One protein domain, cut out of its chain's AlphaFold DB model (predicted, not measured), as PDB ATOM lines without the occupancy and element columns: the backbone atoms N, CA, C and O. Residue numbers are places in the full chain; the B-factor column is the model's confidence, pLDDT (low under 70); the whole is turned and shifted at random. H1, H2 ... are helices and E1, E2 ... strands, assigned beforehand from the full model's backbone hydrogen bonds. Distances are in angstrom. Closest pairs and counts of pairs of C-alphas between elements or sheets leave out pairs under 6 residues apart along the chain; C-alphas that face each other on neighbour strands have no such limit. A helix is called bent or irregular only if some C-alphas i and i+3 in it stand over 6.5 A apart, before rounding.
ATOM      1  N   LEU A   2     125.030  97.548 178.347       25.52
ATOM      2  CA  LEU A   2     126.226  97.669 179.191       25.52
ATOM      3  C   LEU A   2     126.487  99.125 179.627       25.52
ATOM      4  O   LEU A   2     127.197  99.836 178.928       25.52
ATOM      5  N   TRP A   3     125.956  99.541 180.778       24.27
ATOM      6  CA  TRP A   3     126.189 100.875 181.359       24.27
ATOM      7  C   TRP A   3     126.743 100.846 182.799       24.27
ATOM      8  O   TRP A   3     126.753 101.869 183.469       24.27
ATOM      9  N   ASP A   4     127.268  99.709 183.273       23.34
ATOM     10  CA  ASP A   4     127.616  99.525 184.699       23.34
ATOM     11  C   ASP A   4     129.120  99.518 185.038       23.34
ATOM     12  O   ASP A   4     129.496  99.104 186.132       23.34
ATOM     13  N   ARG A   5     130.027  99.954 184.151       31.92
ATOM     14  CA  ARG A   5     131.466 100.024 184.495       31.92
ATOM     15  C   ARG A   5     132.142 101.307 184.035       31.92
ATOM     16  O   ARG A   5     132.894 101.325 183.068       31.92
ATOM     17  N   CYS A   6     131.920 102.372 184.798       29.33
ATOM     18  CA  CYS A   6     132.976 103.357 185.011       29.33
ATOM     19  C   CYS A   6     133.976 102.735 185.996       29.33
ATOM     20  O   CYS A   6     133.775 102.796 187.207       29.33
ATOM     21  N   ASP A   7     135.012 102.061 185.493       31.83
ATOM     22  CA  ASP A   7     136.016 101.440 186.359       31.83
ATOM     23  C   ASP A   7     136.834 102.532 187.080       31.83
ATOM     24  O   ASP A   7     137.631 103.262 186.487       31.83
ATOM     25  N   TYR A   8     136.608 102.654 188.390       35.38
ATOM     26  CA  TYR A   8     137.318 103.549 189.301       35.38
ATOM     27  C   TYR A   8     138.725 103.000 189.581       35.38
ATOM     28  O   TYR A   8     138.901 102.083 190.384       35.38
ATOM     29  N   ILE A   9     139.754 103.547 188.927       38.78
ATOM     30  CA  ILE A   9     141.151 103.196 189.226       38.78
ATOM     31  C   ILE A   9     141.631 104.034 190.423       38.78
ATOM     32  O   ILE A   9     142.048 105.183 190.276       38.78
ATOM     33  N   HIS A  10     141.593 103.443 191.620       31.50
ATOM     34  CA  HIS A  10     142.190 104.011 192.832       31.50
ATOM     35  C   HIS A  10     143.710 103.770 192.847       31.50
ATOM     36  O   HIS A  10     144.171 102.637 192.960       31.50
ATOM     37  N   SER A  11     144.504 104.838 192.747       29.59
ATOM     38  CA  SER A  11     145.954 104.812 192.993       29.59
ATOM     39  C   SER A  11     146.226 105.391 194.386       29.59
ATOM     40  O   SER A  11     145.796 106.507 194.665       29.59
ATOM     41  N   SER A  12     146.908 104.645 195.262       30.27
ATOM     42  CA  SER A  12     147.045 104.911 196.711       30.27
ATOM     43  C   SER A  12     148.163 105.890 197.123       30.27
ATOM     44  O   SER A  12     148.923 105.606 198.048       30.27
ATOM     45  N   SER A  13     148.302 107.062 196.500       32.84
ATOM     46  CA  SER A  13     149.363 108.018 196.869       32.84
ATOM     47  C   SER A  13     148.941 109.484 196.757       32.84
ATOM     48  O   SER A  13     149.437 110.181 195.883       32.84
ATOM     49  N   LYS A  14     148.030 109.984 197.616       39.19
ATOM     50  CA  LYS A  14     147.559 111.403 197.614       39.19
ATOM     51  C   LYS A  14     147.336 111.954 196.189       39.19
ATOM     52  O   LYS A  14     147.732 113.066 195.843       39.19
ATOM     53  N   THR A  15     146.809 111.093 195.331       41.19
ATOM     54  CA  THR A  15     147.075 111.091 193.896       41.19
ATOM     55  C   THR A  15     145.935 111.783 193.197       41.19
ATOM     56  O   THR A  15     144.782 111.421 193.413       41.19
ATOM     57  N   LYS A  16     146.262 112.774 192.363       64.25
ATOM     58  CA  LYS A  16     145.313 113.461 191.481       64.25
ATOM     59  C   LYS A  16     144.392 112.418 190.835       64.25
ATOM     60  O   LYS A  16     144.871 111.604 190.043       64.25
ATOM     61  N   LEU A  17     143.119 112.411 191.239       74.25
ATOM     62  CA  LEU A  17     142.094 111.542 190.664       74.25
ATOM     63  C   LEU A  17     142.048 111.781 189.150       74.25
ATOM     64  O   LEU A  17     142.384 112.868 188.682       74.25
ATOM     65  N   LYS A  18     141.676 110.760 188.381       82.62
ATOM     66  CA  LYS A  18     141.468 110.862 186.933       82.62
ATOM     67  C   LYS A  18     140.238 110.054 186.573       82.62
ATOM     68  O   LYS A  18     140.058 108.961 187.112       82.62
ATOM     69  N   PHE A  19     139.441 110.561 185.646       90.50
ATOM     70  CA  PHE A  19     138.308 109.827 185.099       90.50
ATOM     71  C   PHE A  19     138.623 109.427 183.668       90.50
ATOM     72  O   PHE A  19     139.032 110.269 182.875       90.50
ATOM     73  N   GLN A  20     138.460 108.147 183.342       90.44
ATOM     74  CA  GLN A  20     138.648 107.652 181.985       90.44
ATOM     75  C   GLN A  20     137.374 106.974 181.496       90.44
ATOM     76  O   GLN A  20     136.913 106.001 182.088       90.44
ATOM     77  N   VAL A  21     136.829 107.493 180.399       92.00
ATOM     78  CA  VAL A  21     135.648 106.961 179.722       92.00
ATOM     79  C   VAL A  21     136.106 106.052 178.585       92.00
ATOM     80  O   VAL A  21     136.907 106.454 177.736       92.00
ATOM     81  N   PHE A  22     135.623 104.809 178.592       92.38
ATOM     82  CA  PHE A  22     136.004 103.774 177.632       92.38
ATOM     83  C   PHE A  22     134.880 103.489 176.635       92.38
ATOM     84  O   PHE A  22     134.003 102.662 176.882       92.38
ATOM     85  N   GLU A  23     134.992 104.067 175.445       92.56
ATOM     86  CA  GLU A  23     134.177 103.714 174.284       92.56
ATOM     87  C   GLU A  23     134.792 102.530 173.547       92.56
ATOM     88  O   GLU A  23     135.467 102.638 172.521       92.56
ATOM     89  N   SER A  24     134.583 101.349 174.123       87.81
ATOM     90  CA  SER A  24     135.228 100.109 173.677       87.81
ATOM     91  C   SER A  24     134.722  99.593 172.322       87.81
ATOM     92  O   SER A  24     135.367  98.732 171.725       87.81
ATOM     93  N   HIS A  25     133.584 100.103 171.839       89.00
ATOM     94  CA  HIS A  25     132.902  99.627 170.630       89.00
ATOM     95  C   HIS A  25     132.726 100.719 169.566       89.00
ATOM     96  O   HIS A  25     131.888 100.568 168.678       89.00
ATOM     97  N   ALA A  26     133.507 101.803 169.618       90.06
ATOM     98  CA  ALA A  26     133.373 102.899 168.656       90.06
ATOM     99  C   ALA A  26     133.528 102.422 167.197       90.06
ATOM    100  O   ALA A  26     132.747 102.827 166.342       90.06
ATOM    101  N   GLY A  27     134.444 101.484 166.922       89.75
ATOM    102  CA  GLY A  27     134.613 100.894 165.586       89.75
ATOM    103  C   GLY A  27     133.447 100.050 165.061       89.75
ATOM    104  O   GLY A  27     133.424  99.732 163.876       89.75
ATOM    105  N   ALA A  28     132.473  99.679 165.900       91.69
ATOM    106  CA  ALA A  28     131.264  98.990 165.439       91.69
ATOM    107  C   ALA A  28     130.254  99.952 164.785       91.69
ATOM    108  O   ALA A  28     129.309  99.507 164.135       91.69
ATOM    109  N   LEU A  29     130.436 101.263 164.970       91.69
ATOM    110  CA  LEU A  29     129.557 102.297 164.444       91.69
ATOM    111  C   LEU A  29     130.158 102.924 163.185       91.69
ATOM    112  O   LEU A  29     131.366 103.124 163.070       91.69
ATOM    113  N   THR A  30     129.292 103.300 162.246       93.94
ATOM    114  CA  THR A  30     129.691 104.204 161.163       93.94
ATOM    115  C   THR A  30     129.877 105.623 161.719       93.94
ATOM    116  O   THR A  30     129.279 105.952 162.748       93.94
ATOM    117  N   PRO A  31     130.620 106.512 161.034       93.56
ATOM    118  CA  PRO A  31     130.808 107.889 161.500       93.56
ATOM    119  C   PRO A  31     129.490 108.635 161.763       93.56
ATOM    120  O   PRO A  31     129.366 109.357 162.748       93.56
ATOM    121  N   ALA A  32     128.476 108.412 160.918       94.81
ATOM    122  CA  ALA A  32     127.151 108.998 161.101       94.81
ATOM    123  C   ALA A  32     126.459 108.470 162.368       94.81
ATOM    124  O   ALA A  32     125.911 109.251 163.140       94.81
ATOM    125  N   LEU A  33     126.512 107.156 162.610       95.69
ATOM    126  CA  LEU A  33     125.915 106.556 163.803       95.69
ATOM    127  C   LEU A  33     126.647 106.977 165.078       95.69
ATOM    128  O   LEU A  33     125.997 107.257 166.078       95.69
ATOM    129  N   PHE A  34     127.974 107.079 165.040       95.75
ATOM    130  CA  PHE A  34     128.758 107.556 166.176       95.75
ATOM    131  C   PHE A  34     128.382 108.992 166.557       95.75
ATOM    132  O   PHE A  34     128.128 109.270 167.728       95.75
ATOM    133  N   ASN A  35     128.278 109.890 165.575       93.81
ATOM    134  CA  ASN A  35     127.911 111.285 165.823       93.81
ATOM    135  C   ASN A  35     126.477 111.439 166.353       93.81
ATOM    136  O   ASN A  35     126.215 112.363 167.115       93.81
ATOM    137  N   THR A  36     125.565 110.539 165.982       94.94
ATOM    138  CA  THR A  36     124.173 110.573 166.453       94.94
ATOM    139  C   THR A  36     123.996 109.911 167.820       94.94
ATOM    140  O   THR A  36     123.234 110.412 168.641       94.94
ATOM    141  N   PHE A  37     124.670 108.785 168.073       94.19
ATOM    142  CA  PHE A  37     124.355 107.906 169.207       94.19
ATOM    143  C   PHE A  37     125.444 107.786 170.269       94.19
ATOM    144  O   PHE A  37     125.128 107.336 171.361       94.19
ATOM    145  N   ALA A  38     126.696 108.144 169.986       94.56
ATOM    146  CA  ALA A  38     127.792 108.028 170.953       94.56
ATOM    147  C   ALA A  38     128.310 109.408 171.377       94.56
ATOM    148  O   ALA A  38     128.323 109.736 172.561       94.56
ATOM    149  N   LEU A  39     128.666 110.253 170.406       94.44
ATOM    150  CA  LEU A  39     129.277 111.562 170.650       94.44
ATOM    151  C   LEU A  39     128.464 112.494 171.574       94.44
ATOM    152  O   LEU A  39     129.080 113.109 172.450       94.44
ATOM    153  N   PRO A  40     127.124 112.608 171.453       95.94
ATOM    154  CA  PRO A  40     126.353 113.492 172.326       95.94
ATOM    155  C   PRO A  40     126.411 113.048 173.790       95.94
ATOM    156  O   PRO A  40     126.522 113.883 174.682       95.94
ATOM    157  N   TYR A  41     126.411 111.735 174.034       95.62
ATOM    158  CA  TYR A  41     126.520 111.183 175.384       95.62
ATOM    159  C   TYR A  41     127.922 111.367 175.955       95.62
ATOM    160  O   TYR A  41     128.053 111.736 177.115       95.62
ATOM    161  N   LEU A  42     128.968 111.183 175.144       94.75
ATOM    162  CA  LEU A  42     130.343 111.439 175.583       94.75
ATOM    163  C   LEU A  42     130.538 112.891 176.009       94.75
ATOM    164  O   LEU A  42     131.096 113.156 177.068       94.75
ATOM    165  N   THR A  43     130.026 113.820 175.208       94.75
ATOM    166  CA  THR A  43     130.093 115.248 175.528       94.75
ATOM    167  C   THR A  43     129.294 115.549 176.800       94.75
ATOM    168  O   THR A  43     129.821 116.155 177.726       94.75
ATOM    169  N   GLY A  44     128.069 115.020 176.909       95.31
ATOM    170  CA  GLY A  44     127.225 115.204 178.092       95.31
ATOM    171  C   GLY A  44     127.818 114.630 179.384       95.31
ATOM    172  O   GLY A  44     127.643 115.225 180.440       95.31
ATOM    173  N   ILE A  45     128.570 113.524 179.317       94.44
ATOM    174  CA  ILE A  45     129.263 112.954 180.486       94.44
ATOM    175  C   ILE A  45     130.281 113.946 181.058       94.44
ATOM    176  O   ILE A  45     130.419 114.030 182.276       94.44
ATOM    177  N   VAL A  46     131.008 114.681 180.211       93.81
ATOM    178  CA  VAL A  46     131.986 115.677 180.680       93.81
ATOM    179  C   VAL A  46     131.285 116.783 181.457       93.81
ATOM    180  O   VAL A  46     131.695 117.088 182.578       93.81
ATOM    181  N   ASP A  47     130.223 117.335 180.877       94.25
ATOM    182  CA  ASP A  47     129.468 118.434 181.473       94.25
ATOM    183  C   ASP A  47     128.807 117.989 182.786       94.25
ATOM    184  O   ASP A  47     129.040 118.588 183.833       94.25
ATOM    185  N   GLU A  48     128.094 116.859 182.779       95.06
ATOM    186  CA  GLU A  48     127.386 116.354 183.959       95.06
ATOM    187  C   GLU A  48     128.342 115.994 185.107       95.06
ATOM    188  O   GLU A  48     128.060 116.280 186.273       95.06
ATOM    189  N   VAL A  49     129.489 115.374 184.808       92.31
ATOM    190  CA  VAL A  49     130.471 115.018 185.842       92.31
ATOM    191  C   VAL A  49     131.104 116.272 186.438       92.31
ATOM    192  O   VAL A  49     131.229 116.359 187.661       92.31
ATOM    193  N   ARG A  50     131.492 117.248 185.610       92.06
ATOM    194  CA  ARG A  50     132.071 118.510 186.097       92.06
ATOM    195  C   ARG A  50     131.064 119.293 186.934       92.06
ATOM    196  O   ARG A  50     131.415 119.717 188.036       92.06
ATOM    197  N   ASP A  51     129.818 119.382 186.480       93.69
ATOM    198  CA  ASP A  51     128.739 120.054 187.202       93.69
ATOM    199  C   ASP A  51     128.499 119.413 188.573       93.69
ATOM    200  O   ASP A  51     128.490 120.112 189.588       93.69
ATOM    201  N   LYS A  52     128.394 118.081 188.651       92.38
ATOM    202  CA  LYS A  52     128.225 117.379 189.937       92.38
ATOM    203  C   LYS A  52     129.408 117.592 190.877       92.38
ATOM    204  O   LYS A  52     129.221 117.834 192.071       92.38
ATOM    205  N   LEU A  53     130.638 117.545 190.363       91.12
ATOM    206  CA  LEU A  53     131.830 117.784 191.182       91.12
ATOM    207  C   LEU A  53     131.848 119.202 191.759       91.12
ATOM    208  O   LEU A  53     132.161 119.380 192.937       91.12
ATOM    209  N   MET A  54     131.481 120.201 190.960       91.19
ATOM    210  CA  MET A  54     131.473 121.597 191.388       91.19
ATOM    211  C   MET A  54     130.306 121.915 192.328       91.19
ATOM    212  O   MET A  54     130.511 122.516 193.382       91.19
ATOM    213  N   HIS A  55     129.087 121.505 191.980       93.00
ATOM    214  CA  HIS A  55     127.879 121.915 192.696       93.00
ATOM    215  C   HIS A  55     127.554 121.028 193.901       93.00
ATOM    216  O   HIS A  55     127.180 121.548 194.955       93.00
ATOM    217  N   GLU A  56     127.719 119.709 193.785       92.56
ATOM    218  CA  GLU A  56     127.383 118.771 194.865       92.56
ATOM    219  C   GLU A  56     128.585 118.520 195.776       92.56
ATOM    220  O   GLU A  56     128.476 118.573 197.004       92.56
ATOM    221  N   HIS A  57     129.757 118.291 195.179       86.81
ATOM    222  CA  HIS A  57     130.972 117.954 195.921       86.81
ATOM    223  C   HIS A  57     131.867 119.159 196.244       86.81
ATOM    224  O   HIS A  57     132.871 118.983 196.935       86.81
ATOM    225  N   LYS A  58     131.495 120.371 195.802       90.00
ATOM    226  CA  LYS A  58     132.187 121.643 196.090       90.00
ATOM    227  C   LYS A  58     133.662 121.652 195.676       90.00
ATOM    228  O   LYS A  58     134.510 122.180 196.395       90.00
ATOM    229  N   TRP A  59     133.975 121.041 194.536       89.81
ATOM    230  CA  TRP A  59     135.308 121.108 193.943       89.81
ATOM    231  C   TRP A  59     135.515 122.455 193.252       89.81
ATOM    232  O   TRP A  59     134.648 122.928 192.521       89.81
ATOM    233  N   ASP A  60     136.696 123.042 193.430       88.31
ATOM    234  CA  ASP A  60     137.100 124.219 192.665       88.31
ATOM    235  C   ASP A  60     137.433 123.839 191.221       88.31
ATOM    236  O   ASP A  60     137.981 122.765 190.962       88.31
ATOM    237  N   HIS A  61     137.235 124.773 190.289       84.06
ATOM    238  CA  HIS A  61     137.585 124.586 188.877       84.06
ATOM    239  C   HIS A  61     139.061 124.181 188.674       84.06
ATOM    240  O   HIS A  61     139.384 123.377 187.804       84.06
ATOM    241  N   ASN A  62     139.972 124.695 189.509       82.94
ATOM    242  CA  ASN A  62     141.406 124.374 189.449       82.94
ATOM    243  C   ASN A  62     141.762 123.016 190.073       82.94
ATOM    244  O   ASN A  62     142.878 122.525 189.894       82.94
ATOM    245  N   SER A  63     140.830 122.430 190.821       85.44
ATOM    246  CA  SER A  63     141.004 121.158 191.514       85.44
ATOM    247  C   SER A  63     140.339 120.004 190.768       85.44
ATOM    248  O   SER A  63     140.514 118.859 191.180       85.44
ATOM    249  N   LEU A  64     139.601 120.272 189.682       86.38
ATOM    250  CA  LEU A  64     138.913 119.236 188.917       86.38
ATOM    251  C   LEU A  64     139.907 118.195 188.371       86.38
ATOM    252  O   LEU A  64     140.944 118.545 187.797       86.38
ATOM    253  N   PRO A  65     139.614 116.897 188.550       89.00
ATOM    254  CA  PRO A  65     140.437 115.838 187.997       89.00
ATOM    255  C   PRO A  65     140.329 115.829 186.465       89.00
ATOM    256  O   PRO A  65     139.234 116.019 185.933       89.00
ATOM    257  N   PRO A  66     141.431 115.563 185.740       90.44
ATOM    258  CA  PRO A  66     141.386 115.493 184.290       90.44
ATOM    259  C   PRO A  66     140.499 114.333 183.827       90.44
ATOM    260  O   PRO A  66     140.561 113.221 184.371       90.44
ATOM    261  N   MET A  67     139.717 114.597 182.785       92.38
ATOM    262  CA  MET A  67     138.870 113.617 182.117       92.38
ATOM    263  C   MET A  67     139.521 113.142 180.820       92.38
ATOM    264  O   MET A  67     140.009 113.930 180.009       92.38
ATOM    265  N   ILE A  68     139.520 111.827 180.628       91.56
ATOM    266  CA  ILE A  68     140.173 111.130 179.524       91.56
ATOM    267  C   ILE A  68     139.112 110.367 178.741       91.56
ATOM    268  O   ILE A  68     138.324 109.633 179.337       91.56
ATOM    269  N   VAL A  69     139.124 110.467 177.414       93.19
ATOM    270  CA  VAL A  69     138.290 109.627 176.543       93.19
ATOM    271  C   VAL A  69     139.153 108.665 175.741       93.19
ATOM    272  O   VAL A  69     140.199 109.040 175.212       93.19
ATOM    273  N   PHE A  70     138.727 107.409 175.654       92.31
ATOM    274  CA  PHE A  70     139.334 106.397 174.796       92.31
ATOM    275  C   PHE A  70     138.258 105.755 173.924       92.31
ATOM    276  O   PHE A  70     137.408 105.034 174.440       92.31
ATOM    277  N   ALA A  71     138.322 105.988 172.614       91.94
ATOM    278  CA  ALA A  71     137.427 105.378 171.635       91.94
ATOM    279  C   ALA A  71     138.189 104.346 170.798       91.94
ATOM    280  O   ALA A  71     138.984 104.703 169.928       91.94
ATOM    281  N   LYS A  72     137.957 103.058 171.069       88.75
ATOM    282  CA  LYS A  72     138.648 101.960 170.382       88.75
ATOM    283  C   LYS A  72     138.188 101.855 168.928       88.75
ATOM    284  O   LYS A  72     136.988 101.758 168.669       88.75
ATOM    285  N   ASP A  73     139.147 101.817 168.004       89.62
ATOM    286  CA  ASP A  73     138.936 101.807 166.554       89.62
ATOM    287  C   ASP A  73     138.187 103.066 166.050       89.62
ATOM    288  O   ASP A  73     137.711 103.112 164.917       89.62
ATOM    289  N   GLY A  74     138.108 104.122 166.873       88.44
ATOM    290  CA  GLY A  74     137.346 105.355 166.637       88.44
ATOM    291  C   GLY A  74     138.100 106.433 165.853       88.44
ATOM    292  O   GLY A  74     137.849 107.622 166.041       88.44
ATOM    293  N   HIS A  75     139.036 106.046 164.984       90.00
ATOM    294  CA  HIS A  75     139.909 106.955 164.228       90.00
ATOM    295  C   HIS A  75     139.144 108.048 163.455       90.00
ATOM    296  O   HIS A  75     139.596 109.189 163.380       90.00
ATOM    297  N   PHE A  76     137.959 107.725 162.927       91.88
ATOM    298  CA  PHE A  76     137.093 108.664 162.207       91.88
ATOM    299  C   PHE A  76     136.510 109.778 163.097       91.88
ATOM    300  O   PHE A  76     136.134 110.829 162.586       91.88
ATOM    301  N   ALA A  77     136.425 109.560 164.411       92.75
ATOM    302  CA  ALA A  77     135.819 110.486 165.365       92.75
ATOM    303  C   ALA A  77     136.846 111.370 166.085       92.75
ATOM    304  O   ALA A  77     136.465 112.174 166.932       92.75
ATOM    305  N   LEU A  78     138.139 111.245 165.765       91.75
ATOM    306  CA  LEU A  78     139.212 111.916 166.498       91.75
ATOM    307  C   LEU A  78     139.007 113.434 166.601       91.75
ATOM    308  O   LEU A  78     139.174 113.992 167.680       91.75
ATOM    309  N   GLN A  79     138.606 114.094 165.510       92.38
ATOM    310  CA  GLN A  79     138.349 115.536 165.541       92.38
ATOM    311  C   GLN A  79     137.194 115.879 166.488       92.38
ATOM    312  O   GLN A  79     137.329 116.767 167.322       92.38
ATOM    313  N   SER A  80     136.094 115.132 166.405       94.06
ATOM    314  CA  SER A  80     134.936 115.326 167.277       94.06
ATOM    315  C   SER A  80     135.283 115.116 168.754       94.06
ATOM    316  O   SER A  80     134.804 115.861 169.596       94.06
ATOM    317  N   LEU A  81     136.141 114.139 169.066       92.56
ATOM    318  CA  LEU A  81     136.596 113.853 170.433       92.56
ATOM    319  C   LEU A  81     137.559 114.914 170.982       92.56
ATOM    320  O   LEU A  81     137.581 115.164 172.183       92.56
ATOM    321  N   ILE A  82     138.357 115.547 170.116       92.44
ATOM    322  CA  ILE A  82     139.200 116.692 170.493       92.44
ATOM    323  C   ILE A  82     138.327 117.882 170.908       92.44
ATOM    324  O   ILE A  82     138.681 118.617 171.825       92.44
ATOM    325  N   ASP A  83     137.191 118.071 170.236       93.38
ATOM    326  CA  ASP A  83     136.291 119.197 170.477       93.38
ATOM    327  C   ASP A  83     135.187 118.884 171.518       93.38
ATOM    328  O   ASP A  83     134.396 119.765 171.839       93.38
ATOM    329  N   SER A  84     135.143 117.674 172.097       92.19
ATOM    330  CA  SER A  84     134.080 117.243 173.027       92.19
ATOM    331  C   SER A  84     134.357 117.530 174.512       92.19
ATOM    332  O   SER A  84     133.705 116.957 175.380       92.19
ATOM    333  N   GLY A  85     135.344 118.378 174.825       91.94
ATOM    334  CA  GLY A  85     135.563 118.915 176.178       91.94
ATOM    335  C   GLY A  85     136.426 118.073 177.128       91.94
ATOM    336  O   GLY A  85     136.665 118.504 178.261       91.94
ATOM    337  N   TYR A  86     136.929 116.915 176.686       93.12
ATOM    338  CA  TYR A  86     137.889 116.109 177.449       93.12
ATOM    339  C   TYR A  86     139.281 116.752 177.471       93.12
ATOM    340  O   TYR A  86     139.740 117.313 176.480       93.12
ATOM    341  N   ASP A  87     139.994 116.592 178.585       90.19
ATOM    342  CA  ASP A  87     141.352 117.125 178.754       90.19
ATOM    343  C   ASP A  87     142.394 116.278 178.008       90.19
ATOM    344  O   ASP A  87     143.435 116.771 177.553       90.19
ATOM    345  N   VAL A  88     142.116 114.974 177.897       90.25
ATOM    346  CA  VAL A  88     142.997 113.999 177.259       90.25
ATOM    347  C   VAL A  88     142.211 113.108 176.300       90.25
ATOM    348  O   VAL A  88     141.229 112.473 176.685       90.25
ATOM    349  N   VAL A  89     142.705 112.976 175.071       90.56
ATOM    350  CA  VAL A  89     142.219 111.980 174.110       90.56
ATOM    351  C   VAL A  89     143.241 110.856 174.013       90.56
ATOM    352  O   VAL A  89     144.408 111.066 173.668       90.56
ATOM    353  N   SER A  90     142.806 109.647 174.348       89.81
ATOM    354  CA  SER A  90     143.617 108.440 174.271       89.81
ATOM    355  C   SER A  90     143.416 107.757 172.919       89.81
ATOM    356  O   SER A  90     142.291 107.469 172.514       89.81
ATOM    357  N   LEU A  91     144.519 107.510 172.221       86.81
ATOM    358  CA  LEU A  91     144.582 106.950 170.878       86.81
ATOM    359  C   LEU A  91     144.879 105.456 170.948       86.81
ATOM    360  O   LEU A  91     145.734 105.024 171.724       86.81
ATOM    361  N   ASP A  92     144.220 104.669 170.106       86.56
ATOM    362  CA  ASP A  92     144.657 103.303 169.839       86.56
ATOM    363  C   ASP A  92     145.893 103.277 168.915       86.56
ATOM    364  O   ASP A  92     146.350 104.295 168.390       86.56
ATOM    365  N   TRP A  93     146.456 102.087 168.725       81.94
ATOM    366  CA  TRP A  93     147.646 101.862 167.902       81.94
ATOM    367  C   TRP A  93     147.417 102.038 166.391       81.94
ATOM    368  O   TRP A  93     148.382 101.970 165.630       81.94
ATOM    369  N   THR A  94     146.170 102.193 165.936       83.25
ATOM    370  CA  THR A  94     145.834 102.326 164.508       83.25
ATOM    371  C   THR A  94     146.000 103.760 164.008       83.25
ATOM    372  O   THR A  94     146.211 103.979 162.816       83.25
ATOM    373  N   VAL A  95     145.970 104.742 164.913       84.25
ATOM    374  CA  VAL A  95     146.101 106.165 164.584       84.25
ATOM    375  C   VAL A  95     147.576 106.585 164.573       84.25
ATOM    376  O   VAL A  95     148.291 106.383 165.555       84.25
ATOM    377  N   CYS A  96     148.054 107.230 163.495       82.94
ATOM    378  CA  CYS A  96     149.414 107.791 163.494       82.94
ATOM    379  C   CYS A  96     149.507 108.967 164.493       82.94
ATOM    380  O   CYS A  96     148.774 109.952 164.348       82.94
ATOM    381  N   PRO A  97     150.454 108.942 165.456       83.25
ATOM    382  CA  PRO A  97     150.600 110.011 166.446       83.25
ATOM    383  C   PRO A  97     150.870 111.391 165.837       83.25
ATOM    384  O   PRO A  97     150.405 112.393 166.371       83.25
ATOM    385  N   ALA A  98     151.590 111.460 164.709       83.06
ATOM    386  CA  ALA A  98     151.870 112.723 164.025       83.06
ATOM    387  C   ALA A  98     150.590 113.364 163.464       83.06
ATOM    388  O   ALA A  98     150.372 114.562 163.640       83.06
ATOM    389  N   GLN A  99     149.716 112.559 162.850       84.44
ATOM    390  CA  GLN A  99     148.419 113.020 162.355       84.44
ATOM    391  C   GLN A  99     147.525 113.465 163.513       84.44
ATOM    392  O   GLN A  99     146.950 114.550 163.465       84.44
ATOM    393  N   ALA A 100     147.465 112.672 164.584       84.81
ATOM    394  CA  ALA A 100     146.686 113.040 165.757       84.81
ATOM    395  C   ALA A 100     147.193 114.335 166.403       84.81
ATOM    396  O   ALA A 100     146.388 115.200 166.740       84.81
ATOM    397  N   ARG A 101     148.517 114.525 166.509       85.81
ATOM    398  CA  ARG A 101     149.097 115.773 167.022       85.81
ATOM    399  C   ARG A 101     148.781 116.966 166.124       85.81
ATOM    400  O   ARG A 101     148.494 118.040 166.644       85.81
ATOM    401  N   ALA A 102     148.796 116.789 164.804       85.75
ATOM    402  CA  ALA A 102     148.428 117.846 163.865       85.75
ATOM    403  C   ALA A 102     146.955 118.276 164.011       85.75
ATOM    404  O   ALA A 102     146.654 119.464 163.900       85.75
ATOM    405  N   MET A 103     146.052 117.331 164.298       86.19
ATOM    406  CA  MET A 103     144.628 117.602 164.539       86.19
ATOM    407  C   MET A 103     144.383 118.252 165.908       86.19
ATOM    408  O   MET A 103     143.700 119.270 165.995       86.19
ATOM    409  N   ALA A 104     144.978 117.700 166.970       84.19
ATOM    410  CA  ALA A 104     144.813 118.191 168.339       84.19
ATOM    411  C   ALA A 104     145.457 119.564 168.567       84.19
ATOM    412  O   ALA A 104     144.960 120.352 169.373       84.19
ATOM    413  N   ARG A 105     146.551 119.859 167.850       80.19
ATOM    414  CA  ARG A 105     147.381 121.054 168.049       80.19
ATOM    415  C   ARG A 105     147.758 121.194 169.528       80.19
ATOM    416  O   ARG A 105     148.457 120.323 170.043       80.19
ATOM    417  N   ASP A 106     147.263 122.238 170.187       77.88
ATOM    418  CA  ASP A 106     147.469 122.524 171.611       77.88
ATOM    419  C   ASP A 106     146.148 122.516 172.407       77.88
ATOM    420  O   ASP A 106     146.110 122.986 173.539       77.88
ATOM    421  N   LYS A 107     145.053 121.998 171.823       78.81
ATOM    422  CA  LYS A 107     143.728 121.974 172.465       78.81
ATOM    423  C   LYS A 107     143.610 120.906 173.552       78.81
ATOM    424  O   LYS A 107     143.008 121.159 174.586       78.81
ATOM    425  N   VAL A 108     144.153 119.715 173.300       88.00
ATOM    426  CA  VAL A 108     144.021 118.549 174.186       88.00
ATOM    427  C   VAL A 108     145.345 117.816 174.329       88.00
ATOM    428  O   VAL A 108     146.188 117.820 173.425       88.00
ATOM    429  N   THR A 109     145.522 117.136 175.458       87.38
ATOM    430  CA  THR A 109     146.647 116.215 175.630       87.38
ATOM    431  C   THR A 109     146.351 114.911 174.893       87.38
ATOM    432  O   THR A 109     145.237 114.398 174.940       87.38
ATOM    433  N   LEU A 110     147.354 114.340 174.227       85.12
ATOM    434  CA  LEU A 110     147.228 113.037 173.578       85.12
ATOM    435  C   LEU A 110     147.928 111.962 174.405       85.12
ATOM    436  O   LEU A 110     149.100 112.103 174.755       85.12
ATOM    437  N   GLN A 111     147.219 110.872 174.678       84.25
ATOM    438  CA  GLN A 111     147.777 109.653 175.260       84.25
ATOM    439  C   GLN A 111     147.795 108.570 174.180       84.25
ATOM    440  O   GLN A 111     146.806 108.384 173.488       84.25
ATOM    441  N   VAL A 112     148.896 107.839 174.013       77.50
ATOM    442  CA  VAL A 112     148.973 106.757 173.015       77.50
ATOM    443  C   VAL A 112     148.937 105.412 173.728       77.50
ATOM    444  O   VAL A 112     149.794 105.128 174.565       77.50
ATOM    445  N   ASN A 113     147.960 104.572 173.391       70.38
ATOM    446  CA  ASN A 113     147.860 103.202 173.871       70.38
ATOM    447  C   ASN A 113     148.601 102.264 172.904       70.38
ATOM    448  O   ASN A 113     148.038 101.729 171.948       70.38
ATOM    449  N   ILE A 114     149.904 102.109 173.131       52.06
ATOM    450  CA  ILE A 114     150.777 101.245 172.335       52.06
ATOM    451  C   ILE A 114     150.680  99.833 172.925       52.06
ATOM    452  O   ILE A 114     151.273  99.585 173.960       52.06
ATOM    453  N   PHE A 115     149.882  98.960 172.300       49.50
ATOM    454  CA  PHE A 115     149.729  97.504 172.510       49.50
ATOM    455  C   PHE A 115     150.083  96.842 173.874       49.50
ATOM    456  O   PHE A 115     151.162  96.971 174.443       49.50
ATOM    457  N   ARG A 116     149.198  95.912 174.271       39.75
ATOM    458  CA  ARG A 116     149.135  95.061 175.487       39.75
ATOM    459  C   ARG A 116     150.376  94.218 175.887       39.75
ATOM    460  O   ARG A 116     150.236  93.354 176.741       39.75
ATOM    461  N   MET A 117     151.586  94.408 175.360       26.30
ATOM    462  CA  MET A 117     152.735  93.599 175.813       26.30
ATOM    463  C   MET A 117     154.098  94.290 175.796       26.30
ATOM    464  O   MET A 117     155.107  93.599 175.815       26.30
ATOM    465  N   ILE A 118     154.183  95.624 175.790       27.50
ATOM    466  CA  ILE A 118     155.461  96.292 176.070       27.50
ATOM    467  C   ILE A 118     155.198  97.581 176.856       27.50
ATOM    468  O   ILE A 118     154.650  98.542 176.328       27.50
ATOM    469  N   ILE A 119     155.607  97.616 178.128       24.81
ATOM    470  CA  ILE A 119     155.714  98.869 178.888       24.81
ATOM    471  C   ILE A 119     156.926  99.614 178.319       24.81
ATOM    472  O   ILE A 119     158.062  99.235 178.596       24.81
ATOM    473  N   ILE A 120     156.705 100.649 177.507       27.06
ATOM    474  CA  ILE A 120     157.791 101.493 176.993       27.06
ATOM    475  C   ILE A 120     157.757 102.839 177.714       27.06
ATOM    476  O   ILE A 120     156.817 103.619 177.582       27.06
ATOM    477  N   SER A 121     158.811 103.090 178.492       24.08
ATOM    478  CA  SER A 121     159.149 104.402 179.048       24.08
ATOM    479  C   SER A 121     159.352 105.423 177.921       24.08
ATOM    480  O   SER A 121     159.907 105.083 176.876       24.08
ATOM    481  N   TRP A 122     158.930 106.668 178.168       27.80
ATOM    482  CA  TRP A 122     158.766 107.837 177.277       27.80
ATOM    483  C   TRP A 122     159.904 108.199 176.294       27.80
ATOM    484  O   TRP A 122     159.800 109.180 175.567       27.80
ATOM    485  N   SER A 123     160.985 107.430 176.214       26.03
ATOM    486  CA  SER A 123     162.152 107.726 175.380       26.03
ATOM    487  C   SER A 123     162.085 107.266 173.914       26.03
ATOM    488  O   SER A 123     162.884 107.757 173.122       26.03
ATOM    489  N   LYS A 124     161.194 106.344 173.503       29.69
ATOM    490  CA  LYS A 124     161.142 105.861 172.102       29.69
ATOM    491  C   LYS A 124     159.734 105.451 171.661       29.69
ATOM    492  O   LYS A 124     159.334 104.310 171.854       29.69
ATOM    493  N   ILE A 125     159.022 106.357 170.994       38.91
ATOM    494  CA  ILE A 125     157.855 106.012 170.170       38.91
ATOM    495  C   ILE A 125     158.277 106.215 168.714       38.91
ATOM    496  O   ILE A 125     158.480 107.343 168.278       38.91
ATOM    497  N   SER A 126     158.444 105.119 167.974       32.16
ATOM    498  CA  SER A 126     158.635 105.144 166.522       32.16
ATOM    499  C   SER A 126     157.460 104.412 165.887       32.16
ATOM    500  O   SER A 126     157.257 103.223 166.136       32.16
ATOM    501  N   CYS A 127     156.641 105.131 165.123       37.06
ATOM    502  CA  CYS A 127     155.560 104.544 164.342       37.06
ATOM    503  C   CYS A 127     156.158 104.026 163.028       37.06
ATOM    504  O   CYS A 127     156.708 104.806 162.260       37.06
ATOM    505  N   HIS A 128     156.039 102.729 162.737       32.84
ATOM    506  CA  HIS A 128     156.604 102.144 161.509       32.84
ATOM    507  C   HIS A 128     155.968 102.695 160.213       32.84
ATOM    508  O   HIS A 128     156.576 102.595 159.151       32.84
ATOM    509  N   SER A 129     154.770 103.290 160.306       37.72
ATOM    510  CA  SER A 129     154.057 103.952 159.198       37.72
ATOM    511  C   SER A 129     154.430 105.436 159.037       37.72
ATOM    512  O   SER A 129     154.345 105.995 157.948       37.72
ATOM    513  N   CYS A 130     154.900 106.080 160.107       39.78
ATOM    514  CA  CYS A 130     155.278 107.489 160.121       39.78
ATOM    515  C   CYS A 130     156.782 107.578 160.431       39.78
ATOM    516  O   CYS A 130     157.176 107.600 161.598       39.78
ATOM    517  N   GLN A 131     157.623 107.582 159.387       30.33
ATOM    518  CA  GLN A 131     159.081 107.728 159.499       30.33
ATOM    519  C   GLN A 131     159.454 108.887 160.448       30.33
ATOM    520  O   GLN A 131     159.141 110.041 160.179       30.33
ATOM    521  N   SER A 132     160.105 108.528 161.564       34.09
ATOM    522  CA  SER A 132     160.869 109.371 162.504       34.09
ATOM    523  C   SER A 132     160.328 110.786 162.756       34.09
ATOM    524  O   SER A 132     160.748 111.749 162.117       34.09
ATOM    525  N   VAL A 133     159.483 110.926 163.782       34.69
ATOM    526  CA  VAL A 133     159.149 112.236 164.367       34.69
ATOM    527  C   VAL A 133     160.198 112.575 165.439       34.69
ATOM    528  O   VAL A 133     160.370 111.787 166.372       34.69
ATOM    529  N   PRO A 134     160.929 113.701 165.343       25.22
ATOM    530  CA  PRO A 134     161.899 114.086 166.362       25.22
ATOM    531  C   PRO A 134     161.208 114.443 167.688       25.22
ATOM    532  O   PRO A 134     160.206 115.154 167.725       25.22
ATOM    533  N   VAL A 135     161.786 113.961 168.791       33.97
ATOM    534  CA  VAL A 135     161.260 113.983 170.176       33.97
ATOM    535  C   VAL A 135     161.294 115.380 170.836       33.97
ATOM    536  O   VAL A 135     161.329 115.498 172.054       33.97
ATOM    537  N   ALA A 136     161.307 116.464 170.061       24.83
ATOM    538  CA  ALA A 136     161.604 117.808 170.569       24.83
ATOM    539  C   ALA A 136     160.373 118.687 170.874       24.83
ATOM    540  O   ALA A 136     160.541 119.837 171.262       24.83
ATOM    541  N   CYS A 137     159.142 118.188 170.726       25.97
ATOM    542  CA  CYS A 137     157.935 119.019 170.866       25.97
ATOM    543  C   CYS A 137     157.118 118.724 172.139       25.97
ATOM    544  O   CYS A 137     155.892 118.657 172.105       25.97
ATOM    545  N   VAL A 138     157.796 118.513 173.272       29.30
ATOM    546  CA  VAL A 138     157.170 118.477 174.604       29.30
ATOM    547  C   VAL A 138     158.097 119.201 175.573       29.30
ATOM    548  O   VAL A 138     159.048 118.606 176.060       29.30
ATOM    549  N   LEU A 139     157.842 120.500 175.758       25.14
ATOM    550  CA  LEU A 139     158.098 121.351 176.933       25.14
ATOM    551  C   LEU A 139     158.092 122.819 176.463       25.14
ATOM    552  O   LEU A 139     159.134 123.441 176.299       25.14
ATOM    553  N   HIS A 140     156.903 123.387 176.253       22.16
ATOM    554  CA  HIS A 140     156.709 124.826 176.436       22.16
ATOM    555  C   HIS A 140     155.846 125.000 177.684       22.16
ATOM    556  O   HIS A 140     154.619 124.997 177.638       22.16
ATOM    557  N   PHE A 141     156.518 125.081 178.832       23.56
ATOM    558  CA  PHE A 141     155.955 125.702 180.022       23.56
ATOM    559  C   PHE A 141     155.842 127.198 179.705       23.56
ATOM    560  O   PHE A 141     156.852 127.900 179.674       23.56
ATOM    561  N   SER A 142     154.630 127.684 179.433       23.73
ATOM    562  CA  SER A 142     154.364 129.123 179.446       23.73
ATOM    563  C   SER A 142     154.499 129.605 180.891       23.73
ATOM    564  O   SER A 142     153.600 129.439 181.712       23.73
ATOM    565  N   THR A 143     155.669 130.137 181.231       29.89
ATOM    566  CA  THR A 143     155.881 130.929 182.443       29.89
ATOM    567  C   THR A 143     155.525 132.370 182.104       29.89
ATOM    568  O   THR A 143     156.358 133.149 181.656       29.89
ATOM    569  N   SER A 144     154.254 132.730 182.255       28.25
ATOM    570  CA  SER A 144     153.811 134.129 182.263       28.25
ATOM    571  C   SER A 144     152.519 134.249 183.064       28.25
ATOM    572  O   SER A 144     151.437 134.350 182.502       28.25
ATOM    573  N   ALA A 145     152.656 134.179 184.388       30.72
ATOM    574  CA  ALA A 145     151.709 134.723 185.363       30.72
ATOM    575  C   ALA A 145     152.374 134.702 186.751       30.72
ATOM    576  O   ALA A 145     152.093 133.840 187.577       30.72
ATOM    577  N   LEU A 146     153.327 135.610 186.958       28.16
ATOM    578  CA  LEU A 146     153.856 135.999 188.268       28.16
ATOM    579  C   LEU A 146     154.494 137.385 188.108       28.16
ATOM    580  O   LEU A 146     155.700 137.471 187.907       28.16
ATOM    581  N   ILE A 147     153.656 138.427 188.113       37.59
ATOM    582  CA  ILE A 147     153.834 139.707 188.828       37.59
ATOM    583  C   ILE A 147     152.427 140.183 189.191       37.59
ATOM    584  O   ILE A 147     151.561 140.130 188.288       37.59
TER     585      ILE A 147
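This is residues 2 to 147 of the 147 residues of the protein "Uroporphyrinogen_deCOase domain-containing protein" of Fasciola hepatica (UniProt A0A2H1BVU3). Little of the printed part is regular structure: a small sheet of four parallel strands has H2, H3 and H4 over one face, with long unnamed ends, of which residues 116 to 121 and 136 to 147 stick out. Of 146 residues, 58 are in named elements, class mixed, ordered E1 H1 H2 E2 H3 E3 H4 E4; the sheet runs E1 E2 E3 E4. It is compact, radius of gyration of the C-alphas 16.8 A, spanning 49 by 49 by 30 A.

E1, residues 19 to 23, begins at C-alpha 19 (138.308, 109.827, 185.099). H1 is 31 to 37, H2 39 to 55 (24.4 A), E2 67 to 71, H3 75 to 82, E3 88 to 91, H4 97 to 104. E4, 109 to 112, ends at C-alpha 112 (148.973, 106.757, 173.015).

Within hydrogen-bond range are N 21 and O 68, 2.8 A, between E1 and E2; N 90 and O 69, 2.8 A, between E2 and E3; N 91 and O 111, 2.8 A, between E3 and E4. H1, not on the sheet, touches H3; their closest C-alphas, Pro 31 and Phe 76, are 6.4 A apart. Every O i to N i+4 pair is within range in H1, H2 and H4, 2 of 4 in irregular H3, whose C-alphas 76 and 79 are 7.7 A apart.

The printed part has no cut; the H2 to E2 link is long. pLDDT is under 70 at residues 2 to 16 and 114 to 147.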